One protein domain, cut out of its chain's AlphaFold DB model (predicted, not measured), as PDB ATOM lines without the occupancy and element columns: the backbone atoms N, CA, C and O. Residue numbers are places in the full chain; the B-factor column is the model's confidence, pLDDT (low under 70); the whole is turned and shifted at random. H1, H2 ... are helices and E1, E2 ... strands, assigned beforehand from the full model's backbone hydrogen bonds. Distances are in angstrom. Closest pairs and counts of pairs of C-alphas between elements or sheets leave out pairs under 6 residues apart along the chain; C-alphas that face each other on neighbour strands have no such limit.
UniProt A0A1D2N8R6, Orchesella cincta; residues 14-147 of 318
ATOM      1  N   ILE A  14     183.830 128.175  99.943       92.62
ATOM      2  CA  ILE A  14     183.953 128.033  98.489       92.62
ATOM      3  C   ILE A  14     183.244 126.750  98.047       92.62
ATOM      4  O   ILE A  14     183.572 125.662  98.528       92.62
ATOM      5  N   GLU A  15     182.280 126.852  97.135       90.25
ATOM      6  CA  GLU A  15     181.499 125.692  96.684       90.25
ATOM      7  C   GLU A  15     182.311 124.757  95.770       90.25
ATOM      8  O   GLU A  15     183.253 125.168  95.075       90.25
ATOM      9  N   ASP A  16     181.930 123.473  95.765       84.25
ATOM     10  CA  ASP A  16     182.532 122.428  94.932       84.25
ATOM     11  C   ASP A  16     184.070 122.373  95.052       84.25
ATOM     12  O   ASP A  16     184.791 122.267  94.052       84.25
ATOM     13  N   SER A  17     184.583 122.509  96.276       82.81
ATOM     14  CA  SER A  17     186.013 122.519  96.590       82.81
ATOM     15  C   SER A  17     186.313 121.701  97.849       82.81
ATOM     16  O   SER A  17     185.435 121.468  98.679       82.81
ATOM     17  N   VAL A  18     187.555 121.233  97.980       84.06
ATOM     18  CA  VAL A  18     188.011 120.439  99.132       84.06
ATOM     19  C   VAL A  18     188.732 121.363 100.105       84.06
ATOM     20  O   VAL A  18     189.701 122.003  99.710       84.06
ATOM     21  N   SER A  19     188.293 121.449 101.360       85.31
ATOM     22  CA  SER A  19     188.984 122.254 102.374       85.31
ATOM     23  C   SER A  19     189.948 121.418 103.205       85.31
ATOM     24  O   SER A  19     189.596 120.313 103.599       85.31
ATOM     25  N   GLY A  20     191.101 121.980 103.551       82.88
ATOM     26  CA  GLY A  20     192.003 121.435 104.566       82.88
ATOM     27  C   GLY A  20     192.969 122.509 105.072       82.88
ATOM     28  O   GLY A  20     193.023 123.591 104.479       82.88
ATOM     29  N   PRO A  21     193.710 122.254 106.158       80.38
ATOM     30  CA  PRO A  21     194.751 123.169 106.602       80.38
ATOM     31  C   PRO A  21     195.903 123.219 105.584       80.38
ATOM     32  O   PRO A  21     196.206 122.234 104.897       80.38
ATOM     33  N   ASP A  22     196.535 124.382 105.462       78.75
ATOM     34  CA  ASP A  22     197.858 124.522 104.856       78.75
ATOM     35  C   ASP A  22     198.969 124.199 105.875       78.75
ATOM     36  O   ASP A  22     198.702 123.806 107.014       78.75
ATOM     37  N   SER A  23     200.234 124.354 105.476       74.88
ATOM     38  CA  SER A  23     201.392 124.095 106.347       74.88
ATOM     39  C   SER A  23     201.465 125.004 107.582       74.88
ATOM     40  O   SER A  23     202.206 124.695 108.512       74.88
ATOM     41  N   MET A  24     200.706 126.102 107.605       78.81
ATOM     42  CA  MET A  24     200.610 127.054 108.712       78.81
ATOM     43  C   MET A  24     199.297 126.906 109.503       78.81
ATOM     44  O   MET A  24     199.043 127.687 110.417       78.81
ATOM     45  N   GLY A  25     198.464 125.909 109.178       78.12
ATOM     46  CA  GLY A  25     197.181 125.654 109.839       78.12
ATOM     47  C   GLY A  25     196.024 126.540 109.360       78.12
ATOM     48  O   GLY A  25     194.941 126.496 109.942       78.12
ATOM     49  N   VAL A  26     196.210 127.333 108.301       83.25
ATOM     50  CA  VAL A  26     195.156 128.164 107.707       83.25
ATOM     51  C   VAL A  26     194.255 127.292 106.839       83.25
ATOM     52  O   VAL A  26     194.726 126.488 106.039       83.25
ATOM     53  N   LYS A  27     192.934 127.453 106.965       87.12
ATOM     54  CA  LYS A  27     191.976 126.726 106.126       87.12
ATOM     55  C   LYS A  27     192.056 127.216 104.677       87.12
ATOM     56  O   LYS A  27     191.712 128.361 104.385       87.12
ATOM     57  N   VAL A  28     192.433 126.318 103.772       88.69
ATOM     58  CA  VAL A  28     192.539 126.572 102.333       88.69
ATOM     59  C   VAL A  28     191.629 125.615 101.572       88.69
ATOM     60  O   VAL A  28     191.587 124.410 101.828       88.69
ATOM     61  N   TYR A  29     190.884 126.163 100.620       90.69
ATOM     62  CA  TYR A  29     190.055 125.411  99.689       90.69
ATOM     63  C   TYR A  29     190.868 125.036  98.447       90.69
ATOM     64  O   TYR A  29     191.643 125.834  97.932       90.69
ATOM     65  N   ARG A  30     190.681 123.830  97.921       86.44
ATOM     66  CA  ARG A  30     191.340 123.345  96.704       86.44
ATOM     67  C   ARG A  30     190.285 123.031  95.654       86.44
ATOM     68  O   ARG A  30     189.391 122.213  95.883       86.44
ATOM     69  N   LYS A  31     190.377 123.696  94.502       85.94
ATOM     70  CA  LYS A  31     189.461 123.538  93.368       85.94
ATOM     71  C   LYS A  31     190.177 122.830  92.223       85.94
ATOM     72  O   LYS A  31     191.147 123.352  91.684       85.94
ATOM     73  N   PHE A  32     189.667 121.668  91.822       80.38
ATOM     74  CA  PHE A  32     190.201 120.907  90.692       80.38
ATOM     75  C   PHE A  32     189.380 121.176  89.433       80.38
ATOM     76  O   PHE A  32     188.173 120.929  89.417       80.38
ATOM     77  N   VAL A  33     190.028 121.663  88.378       80.31
ATOM     78  CA  VAL A  33     189.366 122.092  87.140       80.31
ATOM     79  C   VAL A  33     189.869 121.268  85.963       80.31
ATOM     80  O   VAL A  33     191.057 120.974  85.852       80.31
ATOM     81  N   GLU A  34     188.957 120.880  85.078       77.69
ATOM     82  CA  GLU A  34     189.315 120.198  83.836       77.69
ATOM     83  C   GLU A  34     190.082 121.119  82.886       77.69
ATOM     84  O   GLU A  34     189.890 122.340  82.850       77.69
ATOM     85  N   ARG A  35     190.954 120.514  82.081       73.94
ATOM     86  CA  ARG A  35     191.709 121.246  81.075       73.94
ATOM     87  C   ARG A  35     190.772 121.839  80.021       73.94
ATOM     88  O   ARG A  35     189.717 121.295  79.718       73.94
ATOM     89  N   GLU A  36     191.158 123.003  79.503       70.62
ATOM     90  CA  GLU A  36     190.411 123.797  78.511       70.62
ATOM     91  C   GLU A  36     189.045 124.347  78.950       70.62
ATOM     92  O   GLU A  36     188.472 125.159  78.224       70.62
ATOM     93  N   ARG A  37     188.538 123.984  80.134       76.88
ATOM     94  CA  ARG A  37     187.308 124.561  80.683       76.88
ATOM     95  C   ARG A  37     187.573 125.894  81.382       76.88
ATOM     96  O   ARG A  37     188.671 126.148  81.890       76.88
ATOM     97  N   ALA A  38     186.548 126.744  81.392       78.81
ATOM     98  CA  ALA A  38     186.525 127.938  82.225       78.81
ATOM     99  C   ALA A  38     186.559 127.535  83.706       78.81
ATOM    100  O   ALA A  38     186.006 126.503  84.090       78.81
ATOM    101  N   ILE A  39     187.206 128.356  84.526       84.44
ATOM    102  CA  ILE A  39     187.233 128.159  85.971       84.44
ATOM    103  C   ILE A  39     186.077 128.941  86.579       84.44
ATOM    104  O   ILE A  39     185.893 130.114  86.262       84.44
ATOM    105  N   GLU A  40     185.321 128.306  87.462       89.00
ATOM    106  CA  GLU A  40     184.225 128.936  88.187       89.00
ATOM    107  C   GLU A  40     184.433 128.742  89.687       89.00
ATOM    108  O   GLU A  40     184.518 127.612  90.179       89.00
ATOM    109  N   LEU A  41     184.588 129.860  90.394       91.94
ATOM    110  CA  LEU A  41     184.740 129.921  91.841       91.94
ATOM    111  C   LEU A  41     183.506 130.600  92.418       91.94
ATOM    112  O   LEU A  41     183.239 131.762  92.113       91.94
ATOM    113  N   VAL A  42     182.775 129.884  93.264       94.25
ATOM    114  CA  VAL A  42     181.583 130.407  93.930       94.25
ATOM    115  C   VAL A  42     181.910 130.577  95.401       94.25
ATOM    116  O   VAL A  42     182.205 129.606  96.093       94.25
ATOM    117  N   CYS A  43     181.904 131.823  95.854       95.19
ATOM    118  CA  CYS A  43     182.101 132.176  97.248       95.19
ATOM    119  C   CYS A  43     180.750 132.439  97.904       95.19
ATOM    120  O   CYS A  43     179.936 133.179  97.348       95.19
ATOM    121  N   LYS A  44     180.529 131.873  99.090       94.81
ATOM    122  CA  LYS A  44     179.293 132.016  99.858       94.81
ATOM    123  C   LYS A  44     179.601 132.500 101.270       94.81
ATOM    124  O   LYS A  44     180.484 131.972 101.940       94.81
ATOM    125  N   ALA A  45     178.848 133.491 101.726       93.69
ATOM    126  CA  ALA A  45     178.863 133.977 103.098       93.69
ATOM    127  C   ALA A  45     177.445 133.842 103.678       93.69
ATOM    128  O   ALA A  45     176.515 134.393 103.085       93.69
ATOM    129  N   PRO A  46     177.234 133.157 104.816       92.81
ATOM    130  CA  PRO A  46     175.919 132.960 105.438       92.81
ATOM    131  C   PRO A  46     175.444 134.222 106.183       92.81
ATOM    132  O   PRO A  46     175.008 134.172 107.328       92.81
ATOM    133  N   VAL A  47     175.622 135.380 105.551       90.12
ATOM    134  CA  VAL A  47     175.190 136.688 106.028       90.12
ATOM    135  C   VAL A  47     174.604 137.418 104.819       90.12
ATOM    136  O   VAL A  47     175.323 137.622 103.835       90.12
ATOM    137  N   PRO A  48     173.315 137.795 104.837       89.75
ATOM    138  CA  PRO A  48     172.688 138.496 103.721       89.75
ATOM    139  C   PRO A  48     173.246 139.915 103.586       89.75
ATOM    140  O   PRO A  48     173.589 140.552 104.585       89.75
ATOM    141  N   ASN A  49     173.295 140.447 102.364       87.25
ATOM    142  CA  ASN A  49     173.799 141.792 102.051       87.25
ATOM    143  C   ASN A  49     175.209 142.070 102.616       87.25
ATOM    144  O   ASN A  49     175.463 143.164 103.121       87.25
ATOM    145  N   ALA A  50     176.087 141.066 102.629       90.06
ATOM    146  CA  ALA A  50     177.505 141.255 102.909       90.06
ATOM    147  C   ALA A  50     178.197 141.745 101.632       90.06
ATOM    148  O   ALA A  50     177.929 141.242 100.538       90.06
ATOM    149  N   GLN A  51     179.096 142.718 101.759       92.31
ATOM    150  CA  GLN A  51     179.915 143.170 100.646       92.31
ATOM    151  C   GLN A  51     181.003 142.130 100.391       92.31
ATOM    152  O   GLN A  51     181.881 141.914 101.225       92.31
ATOM    153  N   MET A  52     180.928 141.464  99.241       93.12
ATOM    154  CA  MET A  52     181.861 140.404  98.870       93.12
ATOM    155  C   MET A  52     182.828 140.892  97.797       93.12
ATOM    156  O   MET A  52     182.421 141.592  96.873       93.12
ATOM    157  N   THR A  53     184.102 140.511  97.896       94.06
ATOM    158  CA  THR A  53     185.128 140.859  96.900       94.06
ATOM    159  C   THR A  53     186.084 139.693  96.673       94.06
ATOM    160  O   THR A  53     186.504 139.028  97.620       94.06
ATOM    161  N   TRP A  54     186.441 139.457  95.409       93.62
ATOM    162  CA  TRP A  54     187.469 138.495  95.019       93.62
ATOM    163  C   TRP A  54     188.799 139.201  94.784       93.62
ATOM    164  O   TRP A  54     188.858 140.169  94.028       93.62
ATOM    165  N   PHE A  55     189.870 138.658  95.353       90.88
ATOM    166  CA  PHE A  55     191.235 139.085  95.084       90.88
ATOM    167  C   PHE A  55     192.057 137.930  94.524       90.88
ATOM    168  O   PHE A  55     191.900 136.772  94.917       90.88
ATOM    169  N   ARG A  56     192.968 138.261  93.618       87.25
ATOM    170  CA  ARG A  56     194.016 137.370  93.133       87.25
ATOM    171  C   ARG A  56     195.300 137.632  93.897       87.25
ATOM    172  O   ARG A  56     195.739 138.775  93.959       87.25
ATOM    173  N   ILE A  57     195.926 136.573  94.395       86.44
ATOM    174  CA  ILE A  57     197.211 136.647  95.093       86.44
ATOM    175  C   ILE A  57     198.326 136.435  94.064       86.44
ATOM    176  O   ILE A  57     198.337 135.428  93.354       86.44
ATOM    177  N   LYS A  58     199.255 137.389  93.969       80.00
ATOM    178  CA  LYS A  58     200.471 137.287  93.155       80.00
ATOM    179  C   LYS A  58     201.669 137.046  94.059       80.00
ATOM    180  O   LYS A  58     201.870 137.825  94.986       80.00
ATOM    181  N   ASP A  59     202.487 136.049  93.723       69.00
ATOM    182  CA  ASP A  59     203.630 135.623  94.546       69.00
ATOM    183  C   ASP A  59     204.565 136.792  94.938       69.00
ATOM    184  O   ASP A  59     204.968 136.873  96.091       69.00
ATOM    185  N   ASP A  60     204.794 137.761  94.036       67.50
ATOM    186  CA  ASP A  60     205.733 138.881  94.268       67.50
ATOM    187  C   ASP A  60     205.092 140.287  94.286       67.50
ATOM    188  O   ASP A  60     205.798 141.292  94.371       67.50
ATOM    189  N   LYS A  61     203.767 140.408  94.106       66.56
ATOM    190  CA  LYS A  61     203.106 141.714  93.848       66.56
ATOM    191  C   LYS A  61     201.891 142.009  94.727       66.56
ATOM    192  O   LYS A  61     201.206 142.999  94.485       66.56
ATOM    193  N   GLY A  62     201.632 141.173  95.729       80.94
ATOM    194  CA  GLY A  62     200.486 141.328  96.617       80.94
ATOM    195  C   GLY A  62     199.170 140.930  95.950       80.94
ATOM    196  O   GLY A  62     199.125 140.047  95.091       80.94
ATOM    197  N   GLU A  63     198.087 141.563  96.381       88.81
ATOM    198  CA  GLU A  63     196.732 141.204  95.981       88.81
ATOM    199  C   GLU A  63     196.151 142.181  94.962       88.81
ATOM    200  O   GLU A  63     196.340 143.391  95.059       88.81
ATOM    201  N   GLU A  64     195.390 141.657  94.005       87.12
ATOM    202  CA  GLU A  64     194.668 142.465  93.026       87.12
ATOM    203  C   GLU A  64     193.178 142.174  93.066       87.12
ATOM    204  O   GLU A  64     192.762 141.016  93.010       87.12
ATOM    205  N   ASN A  65     192.377 143.232  93.119       89.00
ATOM    206  CA  ASN A  65     190.928 143.136  93.108       89.00
ATOM    207  C   ASN A  65     190.430 142.692  91.726       89.00
ATOM    208  O   ASN A  65     190.686 143.331  90.706       89.00
ATOM    209  N   MET A  66     189.681 141.593  91.694       85.75
ATOM    210  CA  MET A  66     189.172 141.025  90.451       85.75
ATOM    211  C   MET A  66     188.074 141.881  89.815       85.75
ATOM    212  O   MET A  66     187.893 141.790  88.607       85.75
ATOM    213  N   ALA A  67     187.381 142.738  90.571       83.12
ATOM    214  CA  ALA A  67     186.421 143.684  89.996       83.12
ATOM    215  C   ALA A  67     187.103 144.733  89.098       83.12
ATOM    216  O   ALA A  67     186.543 145.109  88.072       83.12
ATOM    217  N   ASP A  68     188.329 145.138  89.444       81.31
ATOM    218  CA  ASP A  68     189.103 146.134  88.691       81.31
ATOM    219  C   ASP A  68     189.843 145.506  87.497       81.31
ATOM    220  O   ASP A  68     190.214 146.180  86.538       81.31
ATOM    221  N   VAL A  69     190.073 144.191  87.564       77.06
ATOM    222  CA  VAL A  69     190.893 143.436  86.608       77.06
ATOM    223  C   VAL A  69     190.053 142.704  85.553       77.06
ATOM    224  O   VAL A  69     190.515 142.520  84.425       77.06
ATOM    225  N   CYS A  70     188.842 142.257  85.895       75.06
ATOM    226  CA  CYS A  70     187.979 141.499  84.993       75.06
ATOM    227  C   CYS A  70     187.318 142.394  83.938       75.06
ATOM    228  O   CYS A  70     186.429 143.182  84.247       75.06
ATOM    229  N   ILE A  71     187.702 142.215  82.671       64.81
ATOM    230  CA  ILE A  71     187.085 142.892  81.522       64.81
ATOM    231  C   ILE A  71     186.055 141.945  80.888       64.81
ATOM    232  O   ILE A  71     186.368 140.798  80.564       64.81
ATOM    233  N   GLY A  72     184.816 142.414  80.730       53.47
ATOM    234  CA  GLY A  72     183.717 141.639  80.155       53.47
ATOM    235  C   GLY A  72     183.850 141.398  78.645       53.47
ATOM    236  O   GLY A  72     184.220 142.300  77.901       53.47
ATOM    237  N   ALA A  73     183.434 140.193  78.238       45.44
ATOM    238  CA  ALA A  73     183.301 139.637  76.881       45.44
ATOM    239  C   ALA A  73     184.552 138.998  76.238       45.44
ATOM    240  O   ALA A  73     185.690 139.443  76.391       45.44
ATOM    241  N   ASP A  74     184.292 137.899  75.518       42.69
ATOM    242  CA  ASP A  74     185.228 137.211  74.631       42.69
ATOM    243  C   ASP A  74     185.677 138.187  73.538       42.69
ATOM    244  O   ASP A  74     184.964 138.438  72.568       42.69
ATOM    245  N   VAL A  75     186.853 138.786  73.715       42.25
ATOM    246  CA  VAL A  75     187.477 139.588  72.665       42.25
ATOM    247  C   VAL A  75     188.098 138.607  71.686       42.25
ATOM    248  O   VAL A  75     189.054 137.906  72.020       42.25
ATOM    249  N   GLU A  76     187.569 138.560  70.469       43.78
ATOM    250  CA  GLU A  76     188.283 137.974  69.345       43.78
ATOM    251  C   GLU A  76     189.558 138.808  69.158       43.78
ATOM    252  O   GLU A  76     189.524 139.940  68.675       43.78
ATOM    253  N   LEU A  77     190.683 138.306  69.681       46.56
ATOM    254  CA  LEU A  77     191.975 138.987  69.640       46.56
ATOM    255  C   LEU A  77     192.442 139.054  68.179       46.56
ATOM    256  O   LEU A  77     193.210 138.204  67.722       46.56
ATOM    257  N   LEU A  78     191.975 140.062  67.441       46.53
ATOM    258  CA  LEU A  78     192.480 140.392  66.117       46.53
ATOM    259  C   LEU A  78     193.974 140.689  66.253       46.53
ATOM    260  O   LEU A  78     194.417 141.576  66.984       46.53
ATOM    261  N   ALA A  79     194.762 139.840  65.606       49.66
ATOM    262  CA  ALA A  79     196.193 139.756  65.786       49.66
ATOM    263  C   ALA A  79     196.901 141.054  65.375       49.66
ATOM    264  O   ALA A  79     197.130 141.284  64.192       49.66
ATOM    265  N   LYS A  80     197.329 141.842  66.366       47.56
ATOM    266  CA  LYS A  80     198.654 142.483  66.434       47.56
ATOM    267  C   LYS A  80     198.829 143.152  67.806       47.56
ATOM    268  O   LYS A  80     198.021 143.961  68.223       47.56
ATOM    269  N   GLU A  81     199.908 142.769  68.492       46.78
ATOM    270  CA  GLU A  81     200.548 143.516  69.595       46.78
ATOM    271  C   GLU A  81     200.059 143.412  71.055       46.78
ATOM    272  O   GLU A  81     200.505 144.199  71.884       46.78
ATOM    273  N   ILE A  82     199.323 142.376  71.473       49.62
ATOM    274  CA  ILE A  82     199.186 142.102  72.922       49.62
ATOM    275  C   ILE A  82     200.144 140.976  73.346       49.62
ATOM    276  O   ILE A  82     199.893 139.795  73.106       49.62
ATOM    277  N   LYS A  83     201.278 141.334  73.978       48.97
ATOM    278  CA  LYS A  83     202.285 140.371  74.489       48.97
ATOM    279  C   LYS A  83     201.781 139.524  75.675       48.97
ATOM    280  O   LYS A  83     202.325 138.446  75.901       48.97
ATOM    281  N   LYS A  84     200.757 139.979  76.412       50.53
ATOM    282  CA  LYS A  84     200.048 139.230  77.469       50.53
ATOM    283  C   LYS A  84     198.567 139.652  77.477       50.53
ATOM    284  O   LYS A  84     198.316 140.807  77.814       50.53
ATOM    285  N   PRO A  85     197.606 138.801  77.075       49.09
ATOM    286  CA  PRO A  85     196.189 139.167  77.138       49.09
ATOM    287  C   PRO A  85     195.778 139.434  78.600       49.09
ATOM    288  O   PRO A  85     196.298 138.762  79.501       49.09
ATOM    289  N   PRO A  86     194.874 140.393  78.869       51.91
ATOM    290  CA  PRO A  86     194.285 140.543  80.195       51.91
ATOM    291  C   PRO A  86     193.526 139.260  80.586       51.91
ATOM    292  O   PRO A  86     193.086 138.506  79.713       51.91
ATOM    293  N   PRO A  87     193.381 138.961  81.888       56.78
ATOM    294  CA  PRO A  87     192.555 137.842  82.324       56.78
ATOM    295  C   PRO A  87     191.102 138.105  81.908       56.78
ATOM    296  O   PRO A  87     190.446 139.007  82.422       56.78
ATOM    297  N   HIS A  88     190.598 137.312  80.964       70.50
ATOM    298  CA  HIS A  88     189.190 137.333  80.591       70.50
ATOM    299  C   HIS A  88     188.406 136.688  81.725       70.50
ATOM    300  O   HIS A  88     188.361 135.467  81.848       70.50
ATOM    301  N   CYS A  89     187.836 137.496  82.601       77.75
ATOM    302  CA  CYS A  89     187.049 137.007  83.713       77.75
ATOM    303  C   CYS A  89     185.813 137.867  83.916       77.75
ATOM    304  O   CYS A  89     185.708 138.975  83.402       77.75
ATOM    305  N   THR A  90     184.842 137.321  84.636       83.62
ATOM    306  CA  THR A  90     183.616 138.012  85.016       83.62
ATOM    307  C   THR A  90     183.343 137.746  86.486       83.62
ATOM    308  O   THR A  90     183.436 136.607  86.945       83.62
ATOM    309  N   VAL A  91     183.020 138.805  87.222       87.88
ATOM    310  CA  VAL A  91     182.550 138.722  88.604       87.88
ATOM    311  C   VAL A  91     181.044 138.954  88.580       87.88
ATOM    312  O   VAL A  91     180.579 139.960  88.050       87.88
ATOM    313  N   LYS A  92     180.272 138.006  89.112       89.94
ATOM    314  CA  LYS A  92     178.811 138.067  89.173       89.94
ATOM    315  C   LYS A  92     178.352 137.936  90.615       89.94
ATOM    316  O   LYS A  92     178.686 136.965  91.290       89.94
ATOM    317  N   VAL A  93     177.569 138.906  91.069       89.12
ATOM    318  CA  VAL A  93     176.868 138.821  92.352       89.12
ATOM    319  C   VAL A  93     175.700 137.847  92.191       89.12
ATOM    320  O   VAL A  93     174.992 137.889  91.182       89.12
ATOM    321  N   GLY A  94     175.537 136.934  93.146       83.56
ATOM    322  CA  GLY A  94     174.416 136.000  93.176       83.56
ATOM    323  C   GLY A  94     173.078 136.716  93.365       83.56
ATOM    324  O   GLY A  94     173.027 137.892  93.726       83.56
ATOM    325  N   ALA A  95     171.979 136.001  93.126       84.81
ATOM    326  CA  ALA A  95     170.649 136.535  93.403       84.81
ATOM    327  C   ALA A  95     170.530 136.952  94.878       84.81
ATOM    328  O   ALA A  95     171.093 136.299  95.761       84.81
ATOM    329  N   ALA A  96     169.789 138.031  95.136       80.81
ATOM    330  CA  ALA A  96     169.532 138.483  96.496       80.81
ATOM    331  C   ALA A  96     168.882 137.349  97.303       80.81
ATOM    332  O   ALA A  96     167.859 136.795  96.900       80.81
ATOM    333  N   SER A  97     169.489 137.007  98.434       82.62
ATOM    334  CA  SER A  97     168.996 135.988  99.353       82.62
ATOM    335  C   SER A  97     168.944 136.557 100.764       82.62
ATOM    336  O   SER A  97     169.805 137.334 101.180       82.62
ATOM    337  N   THR A  98     167.903 136.176 101.502       85.31
ATOM    338  CA  THR A  98     167.714 136.534 102.914       85.31
ATOM    339  C   THR A  98     168.616 135.734 103.848       85.31
ATOM    340  O   THR A  98     168.738 136.085 105.017       85.31
ATOM    341  N   GLU A  99     169.256 134.677 103.347       86.94
ATOM    342  CA  GLU A  99     170.041 133.735 104.150       86.94
ATOM    343  C   GLU A  99     171.548 133.876 103.923       86.94
ATOM    344  O   GLU A  99     172.342 133.646 104.833       86.94
ATOM    345  N   ALA A 100     171.967 134.243 102.710       89.56
ATOM    346  CA  ALA A 100     173.375 134.277 102.343       89.56
ATOM    347  C   ALA A 100     173.663 135.292 101.233       89.56
ATOM    348  O   ALA A 100     172.803 135.613 100.419       89.56
ATOM    349  N   SER A 101     174.909 135.750 101.177       91.62
ATOM    350  CA  SER A 101     175.459 136.483 100.038       91.62
ATOM    351  C   SER A 101     176.356 135.544  99.235       91.62
ATOM    352  O   SER A 101     177.116 134.765  99.818       91.62
ATOM    353  N   THR A 102     176.277 135.623  97.908       93.56
ATOM    354  CA  THR A 102     177.069 134.784  97.000       93.56
ATOM    355  C   THR A 102     177.782 135.650  95.968       93.56
ATOM    356  O   THR A 102     177.189 136.578  95.415       93.56
ATOM    357  N   LEU A 103     179.042 135.329  95.674       94.25
ATOM    358  CA  LEU A 103     179.847 135.997  94.654       94.25
ATOM    359  C   LEU A 103     180.589 134.974  93.790       94.25
ATOM    360  O   LEU A 103     181.449 134.234  94.275       94.25
ATOM    361  N   THR A 104     180.306 134.988  92.493       92.75
ATOM    362  CA  THR A 104     180.912 134.079  91.520       92.75
ATOM    363  C   THR A 104     181.995 134.791  90.723       92.75
ATOM    364  O   THR A 104     181.732 135.798  90.068       92.75
ATOM    365  N   LEU A 105     183.208 134.241  90.733       90.38
ATOM    366  CA  LEU A 105     184.287 134.609  89.823       90.38
ATOM    367  C   LEU A 105     184.403 133.532  88.743       90.38
ATOM    368  O   LEU A 105     184.743 132.383  89.028       90.38
ATOM    369  N   ARG A 106     184.153 133.915  87.492       87.75
ATOM    370  CA  ARG A 106     184.351 133.059  86.325       87.75
ATOM    371  C   ARG A 106     185.558 133.538  85.535       87.75
ATOM    372  O   ARG A 106     185.568 134.671  85.071       87.75
ATOM    373  N   ILE A 107     186.545 132.673  85.345       81.25
ATOM    374  CA  ILE A 107     187.768 132.952  84.591       81.25
ATOM    375  C   ILE A 107     187.720 132.141  83.295       81.25
ATOM    376  O   ILE A 107     187.761 130.908  83.310       81.25
ATOM    377  N   ASN A 108     187.630 132.832  82.164       74.88
ATOM    378  CA  ASN A 108     187.680 132.237  80.836       74.88
ATOM    379  C   ASN A 108     189.144 131.980  80.436       74.88
ATOM    380  O   ASN A 108     190.042 132.772  80.732       74.88
ATOM    381  N   ARG A 109     189.406 130.868  79.735       67.00
ATOM    382  CA  ARG A 109     190.738 130.603  79.170       67.00
ATOM    383  C   ARG A 109     190.896 131.367  77.854       67.00
ATOM    384  O   ARG A 109     190.160 131.103  76.910       67.00
ATOM    385  N   ALA A 110     191.880 132.261  77.769       56.00
ATOM    386  CA  ALA A 110     192.198 132.957  76.523       56.00
ATOM    387  C   ALA A 110     192.918 132.027  75.526       56.00
ATOM    388  O   ALA A 110     193.741 131.196  75.922       56.00
ATOM    389  N   ARG A 111     192.639 132.179  74.227       54.69
ATOM    390  CA  ARG A 111     193.269 131.414  73.136       54.69
ATOM    391  C   ARG A 111     193.935 132.361  72.132       54.69
ATOM    392  O   ARG A 111     193.418 133.439  71.860       54.69
ATOM    393  N   LYS A 112     195.073 131.951  71.569       48.75
ATOM    394  CA  LYS A 112     195.723 132.574  70.406       48.75
ATOM    395  C   LYS A 112     195.905 131.498  69.340       48.75
ATOM    396  O   LYS A 112     196.809 130.670  69.432       48.75
ATOM    397  N   GLY A 113     195.028 131.482  68.337       59.81
ATOM    398  CA  GLY A 113     194.940 130.355  67.401       59.81
ATOM    399  C   GLY A 113     194.586 129.055  68.136       59.81
ATOM    400  O   GLY A 113     193.684 129.048  68.968       59.81
ATOM    401  N   ASN A 114     195.330 127.974  67.877       51.06
ATOM    402  CA  ASN A 114     195.180 126.689  68.585       51.06
ATOM    403  C   ASN A 114     195.940 126.633  69.924       51.06
ATOM    404  O   ASN A 114     195.935 125.604  70.598       51.06
ATOM    405  N   GLU A 115     196.635 127.704  70.309       46.34
ATOM    406  CA  GLU A 115     197.409 127.744  71.543       46.34
ATOM    407  C   GLU A 115     196.582 128.381  72.663       46.34
ATOM    408  O   GLU A 115     196.120 129.519  72.559       46.34
ATOM    409  N   ILE A 116     196.387 127.646  73.757       54.78
ATOM    410  CA  ILE A 116     195.815 128.209  74.981       54.78
ATOM    411  C   ILE A 116     196.857 129.172  75.544       54.78
ATOM    412  O   ILE A 116     197.960 128.763  75.914       54.78
ATOM    413  N   LEU A 117     196.519 130.460  75.587       49.47
ATOM    414  CA  LEU A 117     197.391 131.470  76.166       49.47
ATOM    415  C   LEU A 117     197.577 131.131  77.646       49.47
ATOM    416  O   LEU A 117     196.611 130.792  78.333       49.47
ATOM    417  N   LYS A 118     198.824 131.252  78.119       48.53
ATOM    418  CA  LYS A 118     199.344 130.984  79.481       48.53
ATOM    419  C   LYS A 118     198.594 131.657  80.646       48.53
ATOM    420  O   LYS A 118     199.042 131.622  81.776       48.53
ATOM    421  N   THR A 119     197.434 132.241  80.412       47.94
ATOM    422  CA  THR A 119     196.590 133.017  81.322       47.94
ATOM    423  C   THR A 119     196.143 132.307  82.607       47.94
ATOM    424  O   THR A 119     195.331 132.879  83.309       47.94
ATOM    425  N   ILE A 120     196.619 131.097  82.933       48.44
ATOM    426  CA  ILE A 120     196.413 130.421  84.234       48.44
ATOM    427  C   ILE A 120     197.741 129.980  84.877       48.44
ATOM    428  O   ILE A 120     197.778 129.763  86.086       48.44
ATOM    429  N   SER A 121     198.849 129.903  84.124       46.94
ATOM    430  CA  SER A 121     200.158 129.503  84.671       46.94
ATOM    431  C   SER A 121     200.608 130.376  85.837       46.94
ATOM    432  O   SER A 121     201.335 129.903  86.704       46.94
ATOM    433  N   ASP A 122     200.126 131.619  85.856       51.69
ATOM    434  CA  ASP A 122     200.532 132.659  86.793       51.69
ATOM    435  C   ASP A 122     199.468 132.925  87.887       51.69
ATOM    436  O   ASP A 122     199.658 133.824  88.700       51.69
ATOM    437  N   PHE A 123     198.329 132.200  87.920       61.84
ATOM    438  CA  PHE A 123     197.163 132.587  88.744       61.84
ATOM    439  C   PHE A 123     196.432 131.404  89.397       61.84
ATOM    440  O   PHE A 123     195.339 131.012  88.980       61.84
ATOM    441  N   ARG A 124     197.030 130.843  90.453       75.75
ATOM    442  CA  ARG A 124     196.466 129.695  91.186       75.75
ATOM    443  C   ARG A 124     195.799 130.053  92.504       75.75
ATOM    444  O   ARG A 124     194.981 129.269  92.963       75.75
ATOM    445  N   LYS A 125     196.126 131.199  93.099       86.94
ATOM    446  CA  LYS A 125     195.716 131.554  94.460       86.94
ATOM    447  C   LYS A 125     194.765 132.746  94.446       86.94
ATOM    448  O   LYS A 125     195.084 133.796  93.886       86.94
ATOM    449  N   TYR A 126     193.609 132.582  95.072       90.81
ATOM    450  CA  TYR A 126     192.603 133.628  95.219       90.81
ATOM    451  C   TYR A 126     192.131 133.688  96.664       90.81
ATOM    452  O   TYR A 126     192.172 132.694  97.387       90.81
ATOM    453  N   VAL A 127     191.642 134.852  97.067       93.62
ATOM    454  CA  VAL A 127     190.960 135.033  98.344       93.62
ATOM    455  C   VAL A 127     189.630 135.726  98.102       93.62
ATOM    456  O   VAL A 127     189.548 136.723  97.385       93.62
ATOM    457  N   CYS A 128     188.571 135.169  98.675       95.31
ATOM    458  CA  CYS A 128     187.282 135.832  98.760       95.31
ATOM    459  C   CYS A 128     187.154 136.471 100.139       95.31
ATOM    460  O   CYS A 128     187.390 135.792 101.138       95.31
ATOM    461  N   ARG A 129     186.758 137.744 100.196       95.62
ATOM    462  CA  ARG A 129     186.462 138.459 101.444       95.62
ATOM    463  C   ARG A 129     184.995 138.846 101.510       95.62
ATOM    464  O   ARG A 129     184.422 139.224 100.490       95.62
ATOM    465  N   ALA A 130     184.420 138.773 102.705       94.56
ATOM    466  CA  ALA A 130     183.075 139.234 103.014       94.56
ATOM    467  C   ALA A 130     183.129 140.220 104.186       94.56
ATOM    468  O   ALA A 130     183.646 139.884 105.252       94.56
ATOM    469  N   VAL A 131     182.574 141.412 103.977       93.88
ATOM    470  CA  VAL A 131     182.540 142.515 104.946       93.88
ATOM    471  C   VAL A 131     181.086 142.893 105.215       93.88
ATOM    472  O   VAL A 131     180.270 142.986 104.292       93.88
ATOM    473  N   LYS A 132     180.739 143.099 106.484       91.69
ATOM    474  CA  LYS A 132     179.400 143.509 106.918       91.69
ATOM    475  C   LYS A 132     179.535 144.350 108.183       91.69
ATOM    476  O   LYS A 132     180.165 143.912 109.140       91.69
ATOM    477  N   GLU A 133     178.927 145.531 108.196       89.06
ATOM    478  CA  GLU A 133     178.909 146.386 109.385       89.06
ATOM    479  C   GLU A 133     178.313 145.637 110.589       89.06
ATOM    480  O   GLU A 133     177.265 145.000 110.477       89.06
ATOM    481  N   GLY A 134     179.002 145.694 111.733       82.81
ATOM    482  CA  GLY A 134     178.621 144.972 112.953       82.81
ATOM    483  C   GLY A 134     179.133 143.528 113.043       82.81
ATOM    484  O   GLY A 134     178.969 142.898 114.087       82.81
ATOM    485  N   ASN A 135     179.795 143.009 112.006       86.38
ATOM    486  CA  ASN A 135     180.436 141.695 112.001       86.38
ATOM    487  C   ASN A 135     181.960 141.829 111.863       86.38
ATOM    488  O   ASN A 135     182.466 142.821 111.346       86.38
ATOM    489  N   GLN A 136     182.699 140.807 112.300       88.62
ATOM    490  CA  GLN A 136     184.114 140.672 111.953       88.62
ATOM    491  C   GLN A 136     184.256 140.126 110.528       88.62
ATOM    492  O   GLN A 136     183.573 139.166 110.164       88.62
ATOM    493  N   ASP A 137     185.162 140.709 109.744       92.19
ATOM    494  CA  ASP A 137     185.395 140.330 108.350       92.19
ATOM    495  C   ASP A 137     185.734 138.844 108.199       92.19
ATOM    496  O   ASP A 137     186.495 138.261 108.975       92.19
ATOM    497  N   GLY A 138     185.157 138.224 107.173       92.00
ATOM    498  CA  GLY A 138     185.409 136.835 106.817       92.00
ATOM    499  C   GLY A 138     186.256 136.717 105.563       92.00
ATOM    500  O   GLY A 138     186.122 137.521 104.638       92.00
ATOM    501  N   GLN A 139     187.087 135.679 105.490       94.50
ATOM    502  CA  GLN A 139     187.859 135.384 104.286       94.50
ATOM    503  C   GLN A 139     188.049 133.886 104.055       94.50
ATOM    504  O   GLN A 139     188.149 133.110 105.004       94.50
ATOM    505  N   ALA A 140     188.131 133.497 102.785       93.44
ATOM    506  CA  ALA A 140     188.427 132.135 102.360       93.44
ATOM    507  C   ALA A 140     189.474 132.137 101.245       93.44
ATOM    508  O   ALA A 140     189.284 132.774 100.206       93.44
ATOM    509  N   TYR A 141     190.560 131.395 101.457       93.19
ATOM    510  CA  TYR A 141     191.616 131.184 100.470       93.19
ATOM    511  C   TYR A 141     191.282 129.983  99.593       93.19
ATOM    512  O   TYR A 141     190.843 128.952 100.100       93.19
ATOM    513  N   VAL A 142     191.513 130.096  98.287       91.50
ATOM    514  CA  VAL A 142     191.337 128.994  97.341       91.50
ATOM    515  C   VAL A 142     192.521 128.863  96.397       91.50
ATOM    516  O   VAL A 142     192.984 129.836  95.799       91.50
ATOM    517  N   GLU A 143     192.973 127.625  96.244       87.56
ATOM    518  CA  GLU A 143     194.005 127.210  95.309       87.56
ATOM    519  C   GLU A 143     193.399 126.391  94.168       87.56
ATOM    520  O   GLU A 143     192.595 125.477  94.376       87.56
ATOM    521  N   ILE A 144     193.785 126.727  92.942       83.38
ATOM    522  CA  ILE A 144     193.272 126.110  91.723       83.38
ATOM    523  C   ILE A 144     194.305 125.131  91.184       83.38
ATOM    524  O   ILE A 144     195.447 125.493  90.890       83.38
ATOM    525  N   TYR A 145     193.857 123.898  90.991       77.06
ATOM    526  CA  TYR A 145     194.635 122.809  90.432       77.06
ATOM    527  C   TYR A 145     193.993 122.321  89.139       77.06
ATOM    528  O   TYR A 145     192.772 122.204  89.022       77.06
ATOM    529  N   GLU A 146     194.825 122.011  88.154       77.81
ATOM    530  CA  GLU A 146     194.368 121.324  86.953       77.81
ATOM    531  C   GLU A 146     194.195 119.837  87.258       77.81
ATOM    532  O   GLU A 146     195.028 119.226  87.931       77.81
ATOM    533  N   ARG A 147     193.096 119.248  86.786       80.06
ATOM    534  CA  ARG A 147     192.902 117.802  86.860       80.06
ATOM    535  C   ARG A 147     193.941 117.096  86.005       80.06
ATOM    536  O   ARG A 147     194.309 117.575  84.931       80.06
TER     537      ARG A 147
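AT A GLANCE: This is residues 14 to 147 of the 318 residues of a protein of Orchesella cincta (UniProt A0A1D2N8R6). The model is a two-sheet sandwich only partly face to face: a strongly twisted six-stranded sheet, E1 E2 E9 E8 E4 E5, is covered over part of its extent, chiefly at E9, E8 and E4, by a smaller sheet, E3 E7 E6, while the hairpin E1 and E2 extends past the smaller sheet. The one-turn helix H1 sits at one edge of the sandwich between E4 and E6, and two long loops, residues 70 to 88 and 108 to 124, reach out at one end. The printed part has 134 residues with one named helix and nine named strands, in the order E1 E2 E3 E4 E5 H1 E6 E7 E8 E9; the larger sheet is mixed, the smaller antiparallel. The class is mostly strand, though under half of the residues, 62, are in named elements. It is compact, with a radius of gyration of the C-alphas of 15.8 A and spans of 51 by 35 by 27 A.

HOW THE PARTS SIT: E1, residues 18 to 21, an edge strand, forms a hairpin with E2, residues 27 to 33; they are antiparallel at 146 degrees, with N 20 and O 28 3.0 A apart. E2 is parallel to E9, residues 138 to 146, at 35 degrees, and N 31 and O 143 are 2.8 A apart. E9 forms an antiparallel hairpin with E8, residues 125 to 131, with N 128 and O 140 at 2.9 A. E8 is antiparallel to E4, residues 51 to 58, at 156 degrees, with N 55 and O 127 at 2.8 A. E4 forms an antiparallel hairpin with the other edge strand, E5, residues 62 to 65; N 56 and O 64 are 2.8 A apart. In the second sheet E7, residues 101 to 107, is the inner strand. It is antiparallel to E3, residues 39 to 45, with N 41 and O 105 at 2.9 A, and to E6, residues 89 to 93, with N 92 and O 104 at 2.8 A; E6 and E7 are a hairpin. The two sheets make a sandwich, two sheets face to face, their facing parts 9.1 A centre to centre and their best planes 20 degrees apart. The closest C-alphas of E4 and E7, Met 52 and Leu 103, are 6.4 A apart; those of E3 and E8, Cys 43 and Cys 128, are 6.5 A apart. E3 and E9 are near each other, while E1 and E3 are apart. H1, residues 66 to 69, comes closest to E4 at the C-alphas of Met 66 and Phe 55, 5.4 A, and to E6 at those of Ala 67 and Val 91, 6.4 A. It stands at the larger sheet's level, with a height over the sheet of 3.3 A, and only grazes the smaller sheet. H1 is too short for an O i to N i+4 pair; its one O i to N i+3 pair is within hydrogen-bond range.

IN THESE COORDINATES: E1 begins with C-alpha 18 at (188.011, 120.439, 99.132). E2 is 19.7 A long, E3 19.9 A and E4, from C-alpha 51 at (179.915, 143.170, 100.646), 22.7 A. E5 and H1 are short. E6 is 13.5 A long, and E7 and E8 are each 20.1 A. E9, the longest strand, is 26.7 A long and ends with C-alpha 146 at (194.368, 121.324, 86.953).

THE WHOLE: The two C-alphas farthest apart, those of Asn 114 and Gly 134, are 50.8 A apart. The printed part, residues 14 to 147, has no cut. The links H1 to E6, 19 residues, and E7 to E8, 17 residues, are long. The mean pLDDT of the printed part is 77.4; residues 59 to 61, 71 to 87 and 109 to 123 are under 70.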